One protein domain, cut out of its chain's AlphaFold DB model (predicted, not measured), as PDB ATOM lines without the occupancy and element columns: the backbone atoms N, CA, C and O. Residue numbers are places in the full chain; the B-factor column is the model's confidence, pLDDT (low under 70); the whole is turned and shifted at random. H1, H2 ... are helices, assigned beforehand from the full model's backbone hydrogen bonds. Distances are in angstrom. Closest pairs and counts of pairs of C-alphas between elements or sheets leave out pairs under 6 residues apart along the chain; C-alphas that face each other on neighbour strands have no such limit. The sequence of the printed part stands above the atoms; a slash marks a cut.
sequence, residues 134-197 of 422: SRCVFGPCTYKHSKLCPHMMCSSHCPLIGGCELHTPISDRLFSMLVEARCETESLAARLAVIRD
ATOM      1  N   SER A 134       6.656   4.593  41.434       59.16
ATOM      2  CA  SER A 134       5.368   5.341  41.389       59.16
ATOM      3  C   SER A 134       5.223   6.501  40.381       59.16
ATOM      4  O   SER A 134       4.103   6.863  40.013       59.16
ATOM      5  N   ARG A 135       6.325   7.075  39.905       63.53
ATOM      6  CA  ARG A 135       6.437   8.260  39.068       63.53
ATOM      7  C   ARG A 135       7.171   7.877  37.795       63.53
ATOM      8  O   ARG A 135       8.067   7.037  37.795       63.53
ATOM      9  N   CYS A 136       6.732   8.474  36.697       74.00
ATOM     10  CA  CYS A 136       7.381   8.317  35.406       74.00
ATOM     11  C   CYS A 136       8.837   8.817  35.472       74.00
ATOM     12  O   CYS A 136       9.121   9.794  36.163       74.00
ATOM     13  N   VAL A 137       9.733   8.175  34.711       76.81
ATOM     14  CA  VAL A 137      11.163   8.541  34.584       76.81
ATOM     15  C   VAL A 137      11.374  10.027  34.254       76.81
ATOM     16  O   VAL A 137      12.345  10.633  34.699       76.81
ATOM     17  N   PHE A 138      10.430  10.659  33.554       70.62
ATOM     18  CA  PHE A 138      10.380  12.114  33.432       70.62
ATOM     19  C   PHE A 138       9.833  12.717  34.732       70.62
ATOM     20  O   PHE A 138       8.633  12.932  34.857       70.62
ATOM     21  N   GLY A 139      10.715  12.978  35.701       62.78
ATOM     22  CA  GLY A 139      10.397  13.399  37.077       62.78
ATOM     23  C   GLY A 139       9.183  14.328  37.297       62.78
ATOM     24  O   GLY A 139       8.354  13.992  38.145       62.78
ATOM     25  N   PRO A 140       9.016  15.463  36.578       64.00
ATOM     26  CA  PRO A 140       7.876  16.372  36.775       64.00
ATOM     27  C   PRO A 140       6.548  15.854  36.197       64.00
ATOM     28  O   PRO A 140       5.526  16.535  36.261       64.00
ATOM     29  N   CYS A 141       6.534  14.657  35.615       63.72
ATOM     30  CA  CYS A 141       5.332  14.037  35.098       63.72
ATOM     31  C   CYS A 141       4.353  13.726  36.236       63.72
ATOM     32  O   CYS A 141       4.624  12.912  37.119       63.72
ATOM     33  N   THR A 142       3.170  14.335  36.176       63.84
ATOM     34  CA  THR A 142       2.070  14.070  37.114       63.84
ATOM     35  C   THR A 142       1.416  12.704  36.892       63.84
ATOM     36  O   THR A 142       0.633  12.248  37.725       63.84
ATOM     37  N   TYR A 143       1.739  12.023  35.788       63.22
ATOM     38  CA  TYR A 143       1.200  10.708  35.475       63.22
ATOM     39  C   TYR A 143       1.992   9.600  36.169       63.22
ATOM     40  O   TYR A 143       3.217   9.500  36.059       63.22
ATOM     41  N   LYS A 144       1.256   8.708  36.837       67.00
ATOM     42  CA  LYS A 144       1.807   7.446  37.332       67.00
ATOM     43  C   LYS A 144       2.316   6.636  36.143       67.00
ATOM     44  O   LYS A 144       1.667   6.582  35.095       67.00
ATOM     45  N   HIS A 145       3.474   6.011  36.302       67.62
ATOM     46  CA  HIS A 145       3.929   5.019  35.336       67.62
ATOM     47  C   HIS A 145       2.883   3.904  35.180       67.62
ATOM     48  O   HIS A 145       2.191   3.542  36.139       67.62
ATOM     49  N   SER A 146       2.738   3.362  33.973       65.62
ATOM     50  CA  SER A 146       1.973   2.124  33.837       65.62
ATOM     51  C   SER A 146       2.822   1.022  34.458       65.62
ATOM     52  O   SER A 146       3.962   0.834  34.037       65.62
ATOM     53  N   LYS A 147       2.288   0.300  35.454       66.75
ATOM     54  CA  LYS A 147       2.990  -0.826  36.106       66.75
ATOM     55  C   LYS A 147       3.456  -1.892  35.109       66.75
ATOM     56  O   LYS A 147       4.322  -2.689  35.434       66.75
ATOM     57  N   LEU A 148       2.856  -1.901  33.924       74.88
ATOM     58  CA  LEU A 148       3.094  -2.875  32.873       74.88
ATOM     59  C   LEU A 148       4.059  -2.357  31.797       74.88
ATOM     60  O   LEU A 148       4.445  -3.107  30.912       74.88
ATOM     61  N   CYS A 149       4.458  -1.081  31.844       78.06
ATOM     62  CA  CYS A 149       5.369  -0.528  30.853       78.06
ATOM     63  C   CYS A 149       6.818  -0.933  31.159       78.06
ATOM     64  O   CYS A 149       7.341  -0.503  32.192       78.06
ATOM     65  N   PRO A 150       7.504  -1.655  30.251       78.81
ATOM     66  CA  PRO A 150       8.892  -2.070  30.462       78.81
ATOM     67  C   PRO A 150       9.853  -0.874  30.548       78.81
ATOM     68  O   PRO A 150      10.893  -0.959  31.186       78.81
ATOM     69  N   HIS A 151       9.478   0.278  29.982       78.12
ATOM     70  CA  HIS A 151      10.278   1.507  30.009       78.12
ATOM     71  C   HIS A 151      10.095   2.342  31.288       78.12
ATOM     72  O   HIS A 151      10.619   3.450  31.380       78.12
ATOM     73  N   MET A 152       9.296   1.871  32.257       80.50
ATOM     74  CA  MET A 152       8.919   2.622  33.469       80.50
ATOM     75  C   MET A 152       8.312   4.009  33.175       80.50
ATOM     76  O   MET A 152       8.378   4.943  33.984       80.50
ATOM     77  N   MET A 153       7.689   4.155  32.007       81.56
ATOM     78  CA  MET A 153       7.055   5.388  31.562       81.56
ATOM     79  C   MET A 153       5.540   5.343  31.753       81.56
ATOM     80  O   MET A 153       4.904   4.286  31.780       81.56
ATOM     81  N   CYS A 154       4.930   6.519  31.892       82.38
ATOM     82  CA  CYS A 154       3.486   6.634  31.737       82.38
ATOM     83  C   CYS A 154       3.099   6.462  30.260       82.38
ATOM     84  O   CYS A 154       3.924   6.615  29.353       82.38
ATOM     85  N   SER A 155       1.819   6.192  30.023       80.25
ATOM     86  CA  SER A 155       1.261   6.013  28.680       80.25
ATOM     87  C   SER A 155       1.421   7.230  27.766       80.25
ATOM     88  O   SER A 155       1.353   7.080  26.554       80.25
ATOM     89  N   SER A 156       1.670   8.426  28.311       77.75
ATOM     90  CA  SER A 156       1.936   9.632  27.514       77.75
ATOM     91  C   SER A 156       3.392   9.782  27.076       77.75
ATOM     92  O   SER A 156       3.653  10.479  26.104       77.75
ATOM     93  N   HIS A 157       4.341   9.167  27.782       81.38
ATOM     94  CA  HIS A 157       5.771   9.332  27.503       81.38
ATOM     95  C   HIS A 157       6.387   8.121  26.811       81.38
ATOM     96  O   HIS A 157       7.288   8.294  25.997       81.38
ATOM     97  N   CYS A 158       5.870   6.916  27.064       83.19
ATOM     98  CA  CYS A 158       6.342   5.716  26.378       83.19
ATOM     99  C   CYS A 158       6.258   5.831  24.841       83.19
ATOM    100  O   CYS A 158       7.222   5.453  24.180       83.19
ATOM    101  N   PRO A 159       5.186   6.397  24.248       81.38
ATOM    102  CA  PRO A 159       5.112   6.582  22.799       81.38
ATOM    103  C   PRO A 159       6.155   7.538  22.206       81.38
ATOM    104  O   PRO A 159       6.457   7.432  21.022       81.38
ATOM    105  N   LEU A 160       6.700   8.466  23.005       77.88
ATOM    106  CA  LEU A 160       7.662   9.481  22.546       77.88
ATOM    107  C   LEU A 160       9.080   8.928  22.363       77.88
ATOM    108  O   LEU A 160       9.894   9.566  21.708       77.88
ATOM    109  N   ILE A 161       9.377   7.762  22.942       77.38
ATOM    110  CA  ILE A 161      10.676   7.081  22.820       77.38
ATOM    111  C   ILE A 161      10.601   5.829  21.931       77.38
ATOM    112  O   ILE A 161      11.435   4.941  22.049       77.38
ATOM    113  N   GLY A 162       9.582   5.737  21.069       73.38
ATOM    114  CA  GLY A 162       9.376   4.591  20.175       73.38
ATOM    115  C   GLY A 162       8.313   3.589  20.637       73.38
ATOM    116  O   GLY A 162       8.079   2.597  19.951       73.38
ATOM    117  N   GLY A 163       7.610   3.859  21.740       80.81
ATOM    118  CA  GLY A 163       6.516   3.006  22.210       80.81
ATOM    119  C   GLY A 163       6.981   1.691  22.837       80.81
ATOM    120  O   GLY A 163       8.166   1.412  22.955       80.81
ATOM    121  N   CYS A 164       6.028   0.893  23.307       84.12
ATOM    122  CA  CYS A 164       6.214  -0.499  23.717       84.12
ATOM    123  C   CYS A 164       4.992  -1.313  23.276       84.12
ATOM    124  O   CYS A 164       4.025  -0.745  22.773       84.12
ATOM    125  N   GLU A 165       4.975  -2.620  23.529       77.81
ATOM    126  CA  GLU A 165       3.836  -3.487  23.170       77.81
ATOM    127  C   GLU A 165       2.482  -3.000  23.722       77.81
ATOM    128  O   GLU A 165       1.436  -3.240  23.131       77.81
ATOM    129  N   LEU A 166       2.501  -2.268  24.839       77.25
ATOM    130  CA  LEU A 166       1.311  -1.710  25.490       77.25
ATOM    131  C   LEU A 166       1.018  -0.256  25.108       77.25
ATOM    132  O   LEU A 166      -0.064   0.253  25.399       77.25
ATOM    133  N   HIS A 167       1.987   0.442  24.520       79.56
ATOM    134  CA  HIS A 167       1.896   1.864  24.217       79.56
ATOM    135  C   HIS A 167       2.404   2.091  22.802       79.56
ATOM    136  O   HIS A 167       3.611   2.140  22.572       79.56
ATOM    137  N   THR A 168       1.481   2.238  21.860       74.56
ATOM    138  CA  THR A 168       1.816   2.419  20.451       74.56
ATOM    139  C   THR A 168       2.743   3.621  20.252       74.56
ATOM    140  O   THR A 168       2.493   4.675  20.843       74.56
ATOM    141  N   PRO A 169       3.816   3.493  19.448       75.38
ATOM    142  CA  PRO A 169       4.645   4.633  19.082       75.38
ATOM    143  C   PRO A 169       3.797   5.725  18.436       75.38
ATOM    144  O   PRO A 169       2.879   5.448  17.660       75.38
ATOM    145  N   ILE A 170       4.134   6.979  18.725       76.31
ATOM    146  CA  ILE A 170       3.635   8.099  17.929       76.31
ATOM    147  C   ILE A 170       4.414   8.098  16.609       76.31
ATOM    148  O   ILE A 170       5.616   7.847  16.606       76.31
ATOM    149  N   SER A 171       3.747   8.368  15.482       74.56
ATOM    150  CA  SER A 171       4.442   8.464  14.193       74.56
ATOM    151  C   SER A 171       5.486   9.585  14.218       74.56
ATOM    152  O   SER A 171       5.240  10.647  14.794       74.56
ATOM    153  N   ASP A 172       6.619   9.402  13.534       62.06
ATOM    154  CA  ASP A 172       7.694  10.411  13.468       62.06
ATOM    155  C   ASP A 172       7.181  11.792  13.026       62.06
ATOM    156  O   ASP A 172       7.658  12.835  13.479       62.06
ATOM    157  N   ARG A 173       6.149  11.807  12.173       60.34
ATOM    158  CA  ARG A 173       5.470  13.026  11.716       60.34
ATOM    159  C   ARG A 173       4.712  13.725  12.845       60.34
ATOM    160  O   ARG A 173       4.824  14.940  12.979       60.34
ATOM    161  N   LEU A 174       3.944  12.987  13.648       66.50
ATOM    162  CA  LEU A 174       3.252  13.534  14.818       66.50
ATOM    163  C   LEU A 174       4.252  13.992  15.885       66.50
ATOM    164  O   LEU A 174       4.081  15.073  16.442       66.50
ATOM    165  N   PHE A 175       5.315  13.220  16.124       65.19
ATOM    166  CA  PHE A 175       6.383  13.602  17.047       65.19
ATOM    167  C   PHE A 175       7.049  14.915  16.616       65.19
ATOM    168  O   PHE A 175       7.139  15.846  17.413       65.19
ATOM    169  N   SER A 176       7.417  15.033  15.337       63.75
ATOM    170  CA  SER A 176       8.004  16.259  14.781       63.75
ATOM    171  C   SER A 176       7.071  17.461  14.941       63.75
ATOM    172  O   SER A 176       7.510  18.515  15.388       63.75
ATOM    173  N   MET A 177       5.770  17.297  14.671       67.62
ATOM    174  CA  MET A 177       4.792  18.375  14.867       67.62
ATOM    175  C   MET A 177       4.631  18.775  16.338       67.62
ATOM    176  O   MET A 177       4.467  19.957  16.627       67.62
ATOM    177  N   LEU A 178       4.687  17.824  17.275       67.94
ATOM    178  CA  LEU A 178       4.632  18.127  18.709       67.94
ATOM    179  C   LEU A 178       5.884  18.879  19.179       67.94
ATOM    180  O   LEU A 178       5.776  19.784  20.005       67.94
ATOM    181  N   VAL A 179       7.059  18.533  18.644       66.75
ATOM    182  CA  VAL A 179       8.314  19.243  18.925       66.75
ATOM    183  C   VAL A 179       8.270  20.662  18.360       66.75
ATOM    184  O   VAL A 179       8.553  21.604  19.098       66.75
ATOM    185  N   GLU A 180       7.857  20.836  17.099       67.94
ATOM    186  CA  GLU A 180       7.688  22.159  16.481       67.94
ATOM    187  C   GLU A 180       6.715  23.025  17.290       67.94
ATOM    188  O   GLU A 180       7.080  24.122  17.714       67.94
ATOM    189  N   ALA A 181       5.528  22.497  17.610       67.44
ATOM    190  CA  ALA A 181       4.532  23.210  18.404       67.44
ATOM    191  C   ALA A 181       5.069  23.605  19.790       67.44
ATOM    192  O   ALA A 181       4.799  24.707  20.275       67.44
ATOM    193  N   ARG A 182       5.865  22.739  20.434       68.12
ATOM    194  CA  ARG A 182       6.505  23.053  21.716       68.12
ATOM    195  C   ARG A 182       7.530  24.177  21.583       68.12
ATOM    196  O   ARG A 182       7.484  25.111  22.379       68.12
ATOM    197  N   CYS A 183       8.422  24.116  20.596       66.69
ATOM    198  CA  CYS A 183       9.418  25.164  20.366       66.69
ATOM    199  C   CYS A 183       8.757  26.515  20.064       66.69
ATOM    200  O   CYS A 183       9.183  27.550  20.580       66.69
ATOM    201  N   GLU A 184       7.685  26.516  19.273       68.62
ATOM    202  CA  GLU A 184       6.914  27.727  18.997       68.62
ATOM    203  C   GLU A 184       6.209  28.258  20.253       68.62
ATOM    204  O   GLU A 184       6.205  29.467  20.486       68.62
ATOM    205  N   THR A 185       5.676  27.372  21.100       67.56
ATOM    206  CA  THR A 185       5.043  27.744  22.376       67.56
ATOM    207  C   THR A 185       6.053  28.331  23.364       67.56
ATOM    208  O   THR A 185       5.767  29.348  23.990       67.56
ATOM    209  N   GLU A 186       7.250  27.749  23.481       65.62
ATOM    210  CA  GLU A 186       8.330  28.283  24.325       65.62
ATOM    211  C   GLU A 186       8.815  29.651  23.812       65.62
ATOM    212  O   GLU A 186       8.988  30.583  24.599       65.62
ATOM    213  N   SER A 187       8.942  29.815  22.492       70.62
ATOM    214  CA  SER A 187       9.272  31.100  21.858       70.62
ATOM    215  C   SER A 187       8.199  32.167  22.113       70.62
ATOM    216  O   SER A 187       8.511  33.306  22.476       70.62
ATOM    217  N   LEU A 188       6.920  31.800  21.995       69.75
ATOM    218  CA  LEU A 188       5.794  32.669  22.336       69.75
ATOM    219  C   LEU A 188       5.820  33.048  23.819       69.75
ATOM    220  O   LEU A 188       5.758  34.232  24.134       69.75
ATOM    221  N   ALA A 189       5.984  32.080  24.721       70.00
ATOM    222  CA  ALA A 189       6.067  32.329  26.157       70.00
ATOM    223  C   ALA A 189       7.219  33.285  26.513       70.00
ATOM    224  O   ALA A 189       7.024  34.204  27.308       70.00
ATOM    225  N   ALA A 190       8.386  33.134  25.878       70.88
ATOM    226  CA  ALA A 190       9.517  34.041  26.056       70.88
ATOM    227  C   ALA A 190       9.190  35.472  25.594       70.88
ATOM    228  O   ALA A 190       9.443  36.429  26.324       70.88
ATOM    229  N   ARG A 191       8.557  35.637  24.423       70.69
ATOM    230  CA  ARG A 191       8.102  36.956  23.939       70.69
ATOM    231  C   ARG A 191       7.079  37.588  24.888       70.69
ATOM    232  O   ARG A 191       7.160  38.783  25.163       70.69
ATOM    233  N   LEU A 192       6.144  36.792  25.411       70.38
ATOM    234  CA  LEU A 192       5.129  37.244  26.366       70.38
ATOM    235  C   LEU A 192       5.743  37.680  27.703       70.38
ATOM    236  O   LEU A 192       5.276  38.657  28.289       70.38
ATOM    237  N   ALA A 193       6.786  36.992  28.177       72.31
ATOM    238  CA  ALA A 193       7.513  37.373  29.386       72.31
ATOM    239  C   ALA A 193       8.183  38.747  29.228       72.31
ATOM    240  O   ALA A 193       7.982  39.618  30.069       72.31
ATOM    241  N   VAL A 194       8.857  38.989  28.097       74.12
ATOM    242  CA  VAL A 194       9.478  40.294  27.794       74.12
ATOM    243  C   VAL A 194       8.451  41.431  27.801       74.12
ATOM    244  O   VAL A 194       8.714  42.502  28.344       74.12
ATOM    245  N   ILE A 195       7.261  41.209  27.234       72.75
ATOM    246  CA  ILE A 195       6.189  42.218  27.228       72.75
ATOM    247  C   ILE A 195       5.661  42.473  28.643       72.75
ATOM    248  O   ILE A 195       5.409  43.620  29.005       72.75
ATOM    249  N   ARG A 196       5.497  41.415  29.446       74.38
ATOM    250  CA  ARG A 196       5.050  41.526  30.839       74.38
ATOM    251  C   ARG A 196       6.019  42.366  31.667       74.38
ATOM    252  O   ARG A 196       5.558  43.229  32.406       74.38
ATOM    253  N   ASP A 197       7.320  42.148  31.502       74.06
ATOM    254  CA  ASP A 197       8.363  42.873  32.235       74.06
ATOM    255  C   ASP A 197       8.509  44.329  31.759       74.06
ATOM    256  O   ASP A 197       8.900  45.203  32.530       74.06
TER     257      ASP A 197
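AT A GLANCE: This is residues 134 to 197 of the 422 residues of an uncharacterized protein of Lentinus tigrinus ALCF2SS1-6 (UniProt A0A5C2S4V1). One long, straight helix, H2, makes an arm that slants away from a small head of loops, which holds the short helix H1. The head, residues 134 to 171, and the arm stand like the two legs of a V that meet near Asp 172, and residues 179 to 197 of H2 stick out free. The printed part has 64 residues, with two named helices in the order H1, H2 and no named strand; the class is all helix, though only 30 of the 64 residues are in named elements. The whole is loose, with a radius of gyration of the C-alphas of 15.1 A, and flat, spanning 46 by 28 by 10 A.

HOW THE PARTS SIT: Begin with H2, residues 172 to 197, in which every O i to N i+4 pair is within hydrogen-bond range. Then look back to H1, residues 158 to 161, which is too short for such a pair; its one O i to N i+3 pair is within range. H1 and H2 are close but not clearly touching: their closest C-alphas, those of Leu 160 and Phe 175, are 7.0 A apart. Their centres are 20.2 A apart.

IN THESE COORDINATES: Find C-alpha 172 at (7.694, 10.411, 13.468); from there H2 runs 37.5 A to C-alpha 197 at (8.363, 42.873, 32.235). H1 begins at C-alpha 158, at (6.342, 5.716, 26.378), and has 4 residues. Before it, residues 134 to 157 form a long stretch with no named element.

THE WHOLE: The two C-alphas farthest apart are those of Glu 165 and Asp 197, at 47.5 A. Without residues 179 to 197, which stand free, the body spans 31 by 23 by 10 A. The printed part has no cut, and the link from H1 to H2, 10 residues, is short. The mean pLDDT of the printed part is 71.8; look for values under 70 at residues 134 to 135, 139 to 147, 172 to 186 and 188.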